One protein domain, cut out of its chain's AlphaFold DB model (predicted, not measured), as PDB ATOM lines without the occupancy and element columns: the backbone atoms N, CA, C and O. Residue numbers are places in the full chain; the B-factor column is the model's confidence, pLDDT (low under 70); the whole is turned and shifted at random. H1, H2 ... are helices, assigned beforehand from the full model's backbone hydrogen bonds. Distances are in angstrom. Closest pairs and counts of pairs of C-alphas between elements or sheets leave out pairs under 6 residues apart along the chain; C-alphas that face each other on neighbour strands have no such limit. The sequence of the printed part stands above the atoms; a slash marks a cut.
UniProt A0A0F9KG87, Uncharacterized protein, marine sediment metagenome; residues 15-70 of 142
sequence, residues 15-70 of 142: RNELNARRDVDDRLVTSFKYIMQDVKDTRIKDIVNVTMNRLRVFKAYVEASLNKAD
ATOM      1  N   ARG A  15     258.363 254.603 285.793       81.94
ATOM      2  CA  ARG A  15     257.290 254.707 286.793       81.94
ATOM      3  C   ARG A  15     256.067 255.493 286.324       81.94
ATOM      4  O   ARG A  15     255.112 255.604 287.092       81.94
ATOM      5  N   ASN A  16     256.054 256.027 285.102       85.19
ATOM      6  CA  ASN A  16     254.962 256.881 284.628       85.19
ATOM      7  C   ASN A  16     253.600 256.178 284.655       85.19
ATOM      8  O   ASN A  16     252.632 256.766 285.130       85.19
ATOM      9  N   GLU A  17     253.512 254.927 284.199       85.06
ATOM     10  CA  GLU A  17     252.245 254.180 284.195       85.06
ATOM     11  C   GLU A  17     251.728 253.926 285.616       85.06
ATOM     12  O   GLU A  17     250.544 254.114 285.908       85.06
ATOM     13  N   LEU A  18     252.630 253.559 286.531       82.81
ATOM     14  CA  LEU A  18     252.301 253.361 287.939       82.81
ATOM     15  C   LEU A  18     251.833 254.669 288.591       82.81
ATOM     16  O   LEU A  18     250.836 254.674 289.311       82.81
ATOM     17  N   ASN A  19     252.531 255.776 288.327       82.00
ATOM     18  CA  ASN A  19     252.174 257.095 288.840       82.00
ATOM     19  C   ASN A  19     250.819 257.561 288.292       82.00
ATOM     20  O   ASN A  19     249.990 258.026 289.065       82.00
ATOM     21  N   ALA A  20     250.538 257.338 287.005       84.44
ATOM     22  CA  ALA A  20     249.238 257.650 286.416       84.44
ATOM     23  C   ALA A  20     248.100 256.875 287.100       84.44
ATOM     24  O   ALA A  20     247.040 257.436 287.376       84.44
ATOM     25  N   ARG A  21     248.323 255.598 287.434       81.56
ATOM     26  CA  ARG A  21     247.344 254.797 288.181       81.56
ATOM     27  C   ARG A  21     247.147 255.321 289.606       81.56
ATOM     28  O   ARG A  21     246.014 255.461 290.051       81.56
ATOM     29  N   ARG A  22     248.233 255.702 290.284       79.75
ATOM     30  CA  ARG A  22     248.188 256.330 291.618       79.75
ATOM     31  C   ARG A  22     247.442 257.661 291.618       79.75
ATOM     32  O   ARG A  22     246.742 257.955 292.583       79.75
ATOM     33  N   ASP A  23     247.559 258.447 290.554       81.00
ATOM     34  CA  ASP A  23     246.816 259.700 290.408       81.00
ATOM     35  C   ASP A  23     245.313 259.451 290.208       81.00
ATOM     36  O   ASP A  23     244.486 260.236 290.673       81.00
ATOM     37  N   VAL A  24     244.932 258.347 289.552       80.06
ATOM     38  CA  VAL A  24     243.530 257.898 289.480       80.06
ATOM     39  C   VAL A  24     243.038 257.438 290.854       80.06
ATOM     40  O   VAL A  24     241.937 257.814 291.259       80.06
ATOM     41  N   ASP A  25     243.859 256.702 291.600       75.12
ATOM     42  CA  ASP A  25     243.513 256.230 292.942       75.12
ATOM     43  C   ASP A  25     243.360 257.394 293.944       75.12
ATOM     44  O   ASP A  25     242.423 257.409 294.743       75.12
ATOM     45  N   ASP A  26     244.187 258.443 293.860       76.06
ATOM     46  CA  ASP A  26     244.050 259.630 294.724       76.06
ATOM     47  C   ASP A  26     242.731 260.391 294.467       76.06
ATOM     48  O   ASP A  26     242.165 261.006 295.381       76.06
ATOM     49  N   ARG A  27     242.148 260.284 293.261       73.94
ATOM     50  CA  ARG A  27     240.803 260.826 292.971       73.94
ATOM     51  C   ARG A  27     239.703 260.111 293.756       73.94
ATOM     52  O   ARG A  27     238.723 260.749 294.148       73.94
ATOM     53  N   LEU A  28     239.852 258.814 294.024       70.44
ATOM     54  CA  LEU A  28     238.903 258.073 294.862       70.44
ATOM     55  C   LEU A  28     238.951 258.577 296.308       70.44
ATOM     56  O   LEU A  28     237.909 258.798 296.928       70.44
ATOM     57  N   VAL A  29     240.151 258.846 296.826       69.88
ATOM     58  CA  VAL A  29     240.339 259.316 298.208       69.88
ATOM     59  C   VAL A  29     239.868 260.761 298.392       69.88
ATOM     60  O   VAL A  29     239.200 261.087 299.376       69.88
ATOM     61  N   THR A  30     240.134 261.630 297.415       66.75
ATOM     62  CA  THR A  30     239.681 263.033 297.427       66.75
ATOM     63  C   THR A  30     238.174 263.197 297.198       66.75
ATOM     64  O   THR A  30     237.673 264.322 297.217       66.75
ATOM     65  N   SER A  31     237.430 262.084 297.115       65.00
ATOM     66  CA  SER A  31     235.970 262.045 297.004       65.00
ATOM     67  C   SER A  31     235.478 262.653 295.690       65.00
ATOM     68  O   SER A  31     234.611 263.531 295.683       65.00
ATOM     69  N   PHE A  32     236.032 262.195 294.560       66.38
ATOM     70  CA  PHE A  32     235.519 262.572 293.247       66.38
ATOM     71  C   PHE A  32     234.028 262.244 293.139       66.38
ATOM     72  O   PHE A  32     233.555 261.220 293.642       66.38
ATOM     73  N   LYS A  33     233.271 263.131 292.488       67.06
ATOM     74  CA  LYS A  33     231.824 262.976 292.364       67.06
ATOM     75  C   LYS A  33     231.517 261.753 291.505       67.06
ATOM     76  O   LYS A  33     231.552 261.840 290.281       67.06
ATOM     77  N   TYR A  34     231.213 260.625 292.140       68.94
ATOM     78  CA  TYR A  34     230.698 259.460 291.431       68.94
ATOM     79  C   TYR A  34     229.327 259.816 290.853       68.94
ATOM     80  O   TYR A  34     228.438 260.268 291.575       68.94
ATOM     81  N   ILE A  35     229.179 259.672 289.541       75.94
ATOM     82  CA  ILE A  35     227.921 259.877 288.833       75.94
ATOM     83  C   ILE A  35     227.587 258.538 288.196       75.94
ATOM     84  O   ILE A  35     228.339 258.072 287.348       75.94
ATOM     85  N   MET A  36     226.469 257.932 288.593       78.50
ATOM     86  CA  MET A  36     226.008 256.709 287.945       78.50
ATOM     87  C   MET A  36     225.720 256.967 286.456       78.50
ATOM     88  O   MET A  36     224.962 257.879 286.095       78.50
ATOM     89  N   GLN A  37     226.356 256.161 285.611       84.00
ATOM     90  CA  GLN A  37     226.252 256.191 284.157       84.00
ATOM     91  C   GLN A  37     225.578 254.907 283.651       84.00
ATOM     92  O   GLN A  37     225.681 253.857 284.280       84.00
ATOM     93  N   ASP A  38     224.863 255.014 282.533       82.56
ATOM     94  CA  ASP A  38     224.334 253.878 281.768       82.56
ATOM     95  C   ASP A  38     225.459 253.187 280.962       82.56
ATOM     96  O   ASP A  38     226.564 253.713 280.856       82.56
ATOM     97  N   VAL A  39     225.174 252.054 280.314       86.31
ATOM     98  CA  VAL A  39     226.095 251.271 279.459       86.31
ATOM     99  C   VAL A  39     226.722 252.105 278.322       86.31
ATOM    100  O   VAL A  39     227.711 251.705 277.718       86.31
ATOM    101  N   LYS A  40     226.156 253.281 278.022       87.56
ATOM    102  CA  LYS A  40     226.646 254.257 277.033       87.56
ATOM    103  C   LYS A  40     227.323 255.484 277.667       87.56
ATOM    104  O   LYS A  40     227.253 256.572 277.099       87.56
ATOM    105  N   ASP A  41     227.851 255.361 278.883       80.88
ATOM    106  CA  ASP A  41     228.501 256.433 279.662       80.88
ATOM    107  C   ASP A  41     227.639 257.691 279.896       80.88
ATOM    108  O   ASP A  41     228.120 258.767 280.271       80.88
ATOM    109  N   THR A  42     226.324 257.576 279.705       84.38
ATOM    110  CA  THR A  42     225.392 258.701 279.817       84.38
ATOM    111  C   THR A  42     224.852 258.785 281.242       84.38
ATOM    112  O   THR A  42     224.433 257.781 281.814       84.38
ATOM    113  N   ARG A  43     224.840 259.985 281.837       83.06
ATOM    114  CA  ARG A  43     224.332 260.198 283.203       83.06
ATOM    115  C   ARG A  43     222.843 259.857 283.308       83.06
ATOM    116  O   ARG A  43     222.024 260.437 282.594       83.06
ATOM    117  N   ILE A  44     222.488 259.037 284.294       83.06
ATOM    118  CA  ILE A  44     221.092 258.760 284.648       83.06
ATOM    119  C   ILE A  44     220.530 259.964 285.418       83.06
ATOM    120  O   ILE A  44     221.076 260.374 286.446       83.06
ATOM    121  N   LYS A  45     219.471 260.588 284.886       80.38
ATOM    122  CA  LYS A  45     218.942 261.869 285.394       80.38
ATOM    123  C   LYS A  45     218.180 261.736 286.716       80.38
ATOM    124  O   LYS A  45     218.231 262.669 287.511       80.38
ATOM    125  N   ASP A  46     217.582 260.576 286.975       82.50
ATOM    126  CA  ASP A  46     216.688 260.360 288.124       82.50
ATOM    127  C   ASP A  46     217.400 259.837 289.381       82.50
ATOM    128  O   ASP A  46     216.761 259.532 290.386       82.50
ATOM    129  N   ILE A  47     218.733 259.745 289.357       78.31
ATOM    130  CA  ILE A  47     219.522 259.239 290.484       78.31
ATOM    131  C   ILE A  47     220.262 260.388 291.166       78.31
ATOM    132  O   ILE A  47     221.114 261.072 290.582       78.31
ATOM    133  N   VAL A  48     219.967 260.568 292.454       75.31
ATOM    134  CA  VAL A  48     220.710 261.471 293.333       75.31
ATOM    135  C   VAL A  48     221.991 260.768 293.766       75.31
ATOM    136  O   VAL A  48     221.972 259.830 294.555       75.31
ATOM    137  N   ASN A  49     223.122 261.233 293.244       76.06
ATOM    138  CA  ASN A  49     224.431 260.737 293.643       76.06
ATOM    139  C   ASN A  49     224.980 261.624 294.767       76.06
ATOM    140  O   ASN A  49     225.227 262.815 294.549       76.06
ATOM    141  N   VAL A  50     225.177 261.050 295.955       69.81
ATOM    142  CA  VAL A  50     225.798 261.729 297.100       69.81
ATOM    143  C   VAL A  50     227.166 261.113 297.344       69.81
ATOM    144  O   VAL A  50     227.279 259.945 297.705       69.81
ATOM    145  N   THR A  51     228.219 261.903 297.163       69.69
ATOM    146  CA  THR A  51     229.579 261.465 297.474       69.69
ATOM    147  C   THR A  51     229.860 261.713 298.948       69.69
ATOM    148  O   THR A  51     229.792 262.847 299.426       69.69
ATOM    149  N   MET A  52     230.158 260.649 299.692       70.44
ATOM    150  CA  MET A  52     230.487 260.762 301.107       70.44
ATOM    151  C   MET A  52     231.881 261.361 301.289       70.44
ATOM    152  O   MET A  52     232.872 260.800 300.843       70.44
ATOM    153  N   ASN A  53     231.967 262.448 302.052       77.69
ATOM    154  CA  ASN A  53     233.224 263.134 302.364       77.69
ATOM    155  C   ASN A  53     234.117 262.385 303.389       77.69
ATOM    156  O   ASN A  53     235.123 262.915 303.852       77.69
ATOM    157  N   ARG A  54     233.735 261.173 303.816       76.81
ATOM    158  CA  ARG A  54     234.397 260.461 304.925       76.81
ATOM    159  C   ARG A  54     235.863 260.151 304.639       76.81
ATOM    160  O   ARG A  54     236.687 260.354 305.520       76.81
ATOM    161  N   LEU A  55     236.185 259.707 303.425       76.94
ATOM    162  CA  LEU A  55     237.556 259.343 303.050       76.94
ATOM    163  C   LEU A  55     238.480 260.561 303.012       76.94
ATOM    164  O   LEU A  55     239.588 260.499 303.536       76.94
ATOM    165  N   ARG A  56     238.002 261.695 302.489       80.00
ATOM    166  CA  ARG A  56     238.771 262.945 302.483       80.00
ATOM    167  C   ARG A  56     239.031 263.460 303.901       80.00
ATOM    168  O   ARG A  56     240.140 263.893 304.192       80.00
ATOM    169  N   VAL A  57     238.032 263.393 304.787       83.25
ATOM    170  CA  VAL A  57     238.198 263.772 306.205       83.25
ATOM    171  C   VAL A  57     239.157 262.820 306.920       83.25
ATOM    172  O   VAL A  57     240.007 263.272 307.679       83.25
ATOM    173  N   PHE A  58     239.057 261.517 306.653       82.56
ATOM    174  CA  PHE A  58     239.958 260.516 307.213       82.56
ATOM    175  C   PHE A  58     241.410 260.736 306.765       82.56
ATOM    176  O   PHE A  58     242.289 260.791 307.619       82.56
ATOM    177  N   LYS A  59     241.653 260.954 305.463       80.88
ATOM    178  CA  LYS A  59     242.982 261.292 304.918       80.88
ATOM    179  C   LYS A  59     243.581 262.496 305.643       80.88
ATOM    180  O   LYS A  59     244.671 262.395 306.192       80.88
ATOM    181  N   ALA A  60     242.829 263.596 305.722       82.50
ATOM    182  CA  ALA A  60     243.284 264.808 306.400       82.50
ATOM    183  C   ALA A  60     243.599 264.569 307.889       82.50
ATOM    184  O   ALA A  60     244.542 265.147 308.418       82.50
ATOM    185  N   TYR A  61     242.833 263.710 308.567       84.75
ATOM    186  CA  TYR A  61     243.081 263.362 309.966       84.75
ATOM    187  C   TYR A  61     244.356 262.528 310.151       84.75
ATOM    188  O   TYR A  61     245.127 262.794 311.073       84.75
ATOM    189  N   VAL A  62     244.591 261.545 309.279       81.62
ATOM    190  CA  VAL A  62     245.808 260.718 309.300       81.62
ATOM    191  C   VAL A  62     247.037 261.579 309.017       81.62
ATOM    192  O   VAL A  62     247.968 261.569 309.815       81.62
ATOM    193  N   GLU A  63     247.008 262.396 307.961       79.44
ATOM    194  CA  GLU A  63     248.107 263.310 307.616       79.44
ATOM    195  C   GLU A  63     248.381 264.320 308.742       79.44
ATOM    196  O   GLU A  63     249.533 264.562 309.096       79.44
ATOM    197  N   ALA A  64     247.343 264.886 309.366       80.62
ATOM    198  CA  ALA A  64     247.516 265.788 310.505       80.62
ATOM    199  C   ALA A  64     248.090 265.078 311.743       80.62
ATOM    200  O   ALA A  64     248.846 265.682 312.501       80.62
ATOM    201  N   SER A  65     247.736 263.808 311.955       81.75
ATOM    202  CA  SER A  65     248.243 263.012 313.078       81.75
ATOM    203  C   SER A  65     249.708 262.624 312.884       81.75
ATOM    204  O   SER A  65     250.467 262.680 313.847       81.75
ATOM    205  N   LEU A  66     250.113 262.294 311.653       76.88
ATOM    206  CA  LEU A  66     251.507 262.002 311.295       76.88
ATOM    207  C   LEU A  66     252.391 263.241 311.425       76.88
ATOM    208  O   LEU A  66     253.412 263.184 312.094       76.88
ATOM    209  N   ASN A  67     251.935 264.395 310.932       70.75
ATOM    210  CA  ASN A  67     252.660 265.659 311.107       70.75
ATOM    211  C   ASN A  67     252.787 266.102 312.577       70.75
ATOM    212  O   ASN A  67     253.595 266.972 312.890       70.75
ATOM    213  N   LYS A  68     251.957 265.559 313.478       73.44
ATOM    214  CA  LYS A  68     252.060 265.790 314.924       73.44
ATOM    215  C   LYS A  68     252.995 264.784 315.608       73.44
ATOM    216  O   LYS A  68     253.364 265.003 316.759       73.44
ATOM    217  N   ALA A  69     253.320 263.669 314.960       71.75
ATOM    218  CA  ALA A  69     254.230 262.687 315.524       71.75
ATOM    219  C   ALA A  69     255.650 263.264 315.559       71.75
ATOM    220  O   ALA A  69     256.113 263.858 314.588       71.75
ATOM    221  N   ASP A  70     256.336 263.093 316.688       70.38
ATOM    222  CA  ASP A  70     257.737 263.486 316.805       70.38
ATOM    223  C   ASP A  70     258.601 262.513 315.996       70.38
ATOM    224  O   ASP A  70     258.635 261.310 316.279       70.38
TER     225      ASP A  70
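AT A GLANCE: This is residues 15 to 70 of the 142 residues of an uncharacterized protein of marine sediment metagenome (UniProt A0A0F9KG87). Two helices make a corner, the end of H1 near the start of H2, and the link between them, residues 30 to 53, runs out from this corner and folds back as a long loop. H2 and the loop together make the longest axis, with H1 as the stem of a T. The printed part has 56 residues with two named helices, H1 then H2, and no named strand; its class is all helix, with 27 residues in named elements, under half. It is extended and flat, with a radius of gyration of the C-alphas of 15.8 A and spans of 51 by 31 by 8 A.

HOW THE PARTS SIT: H1, residues 16 to 29, and H2, residues 54 to 66, only just touch, with 3 pairs of C-alphas within 8 A. Residue 29 alone of H1 and residues 55 to 59 alone of H2 take part; the closest C-alphas, of Val 29 and Leu 55, are 5.6 A apart. Their lines are only just about perpendicular, at 71 degrees. Every O i to N i+4 pair is within hydrogen-bond range in H2, and 9 of 10 in H1.

IN THESE COORDINATES: H1 measures 20.1 A from C-alpha 16 at (254.962, 256.881, 284.628) to C-alpha 29. H2 measures 18.3 A and ends with C-alpha 66 at (251.507, 262.002, 311.295).

THE WHOLE: The C-alphas farthest apart, of Lys 40 and Asp 70, are 51.3 A apart. Residues 15 to 25 and 61 to 70 stand free. The printed part has no cut; the link from H1 to H2 is long, 24 residues. Confidence is low, pLDDT under 70, at residues 29 to 34 and 50 to 51.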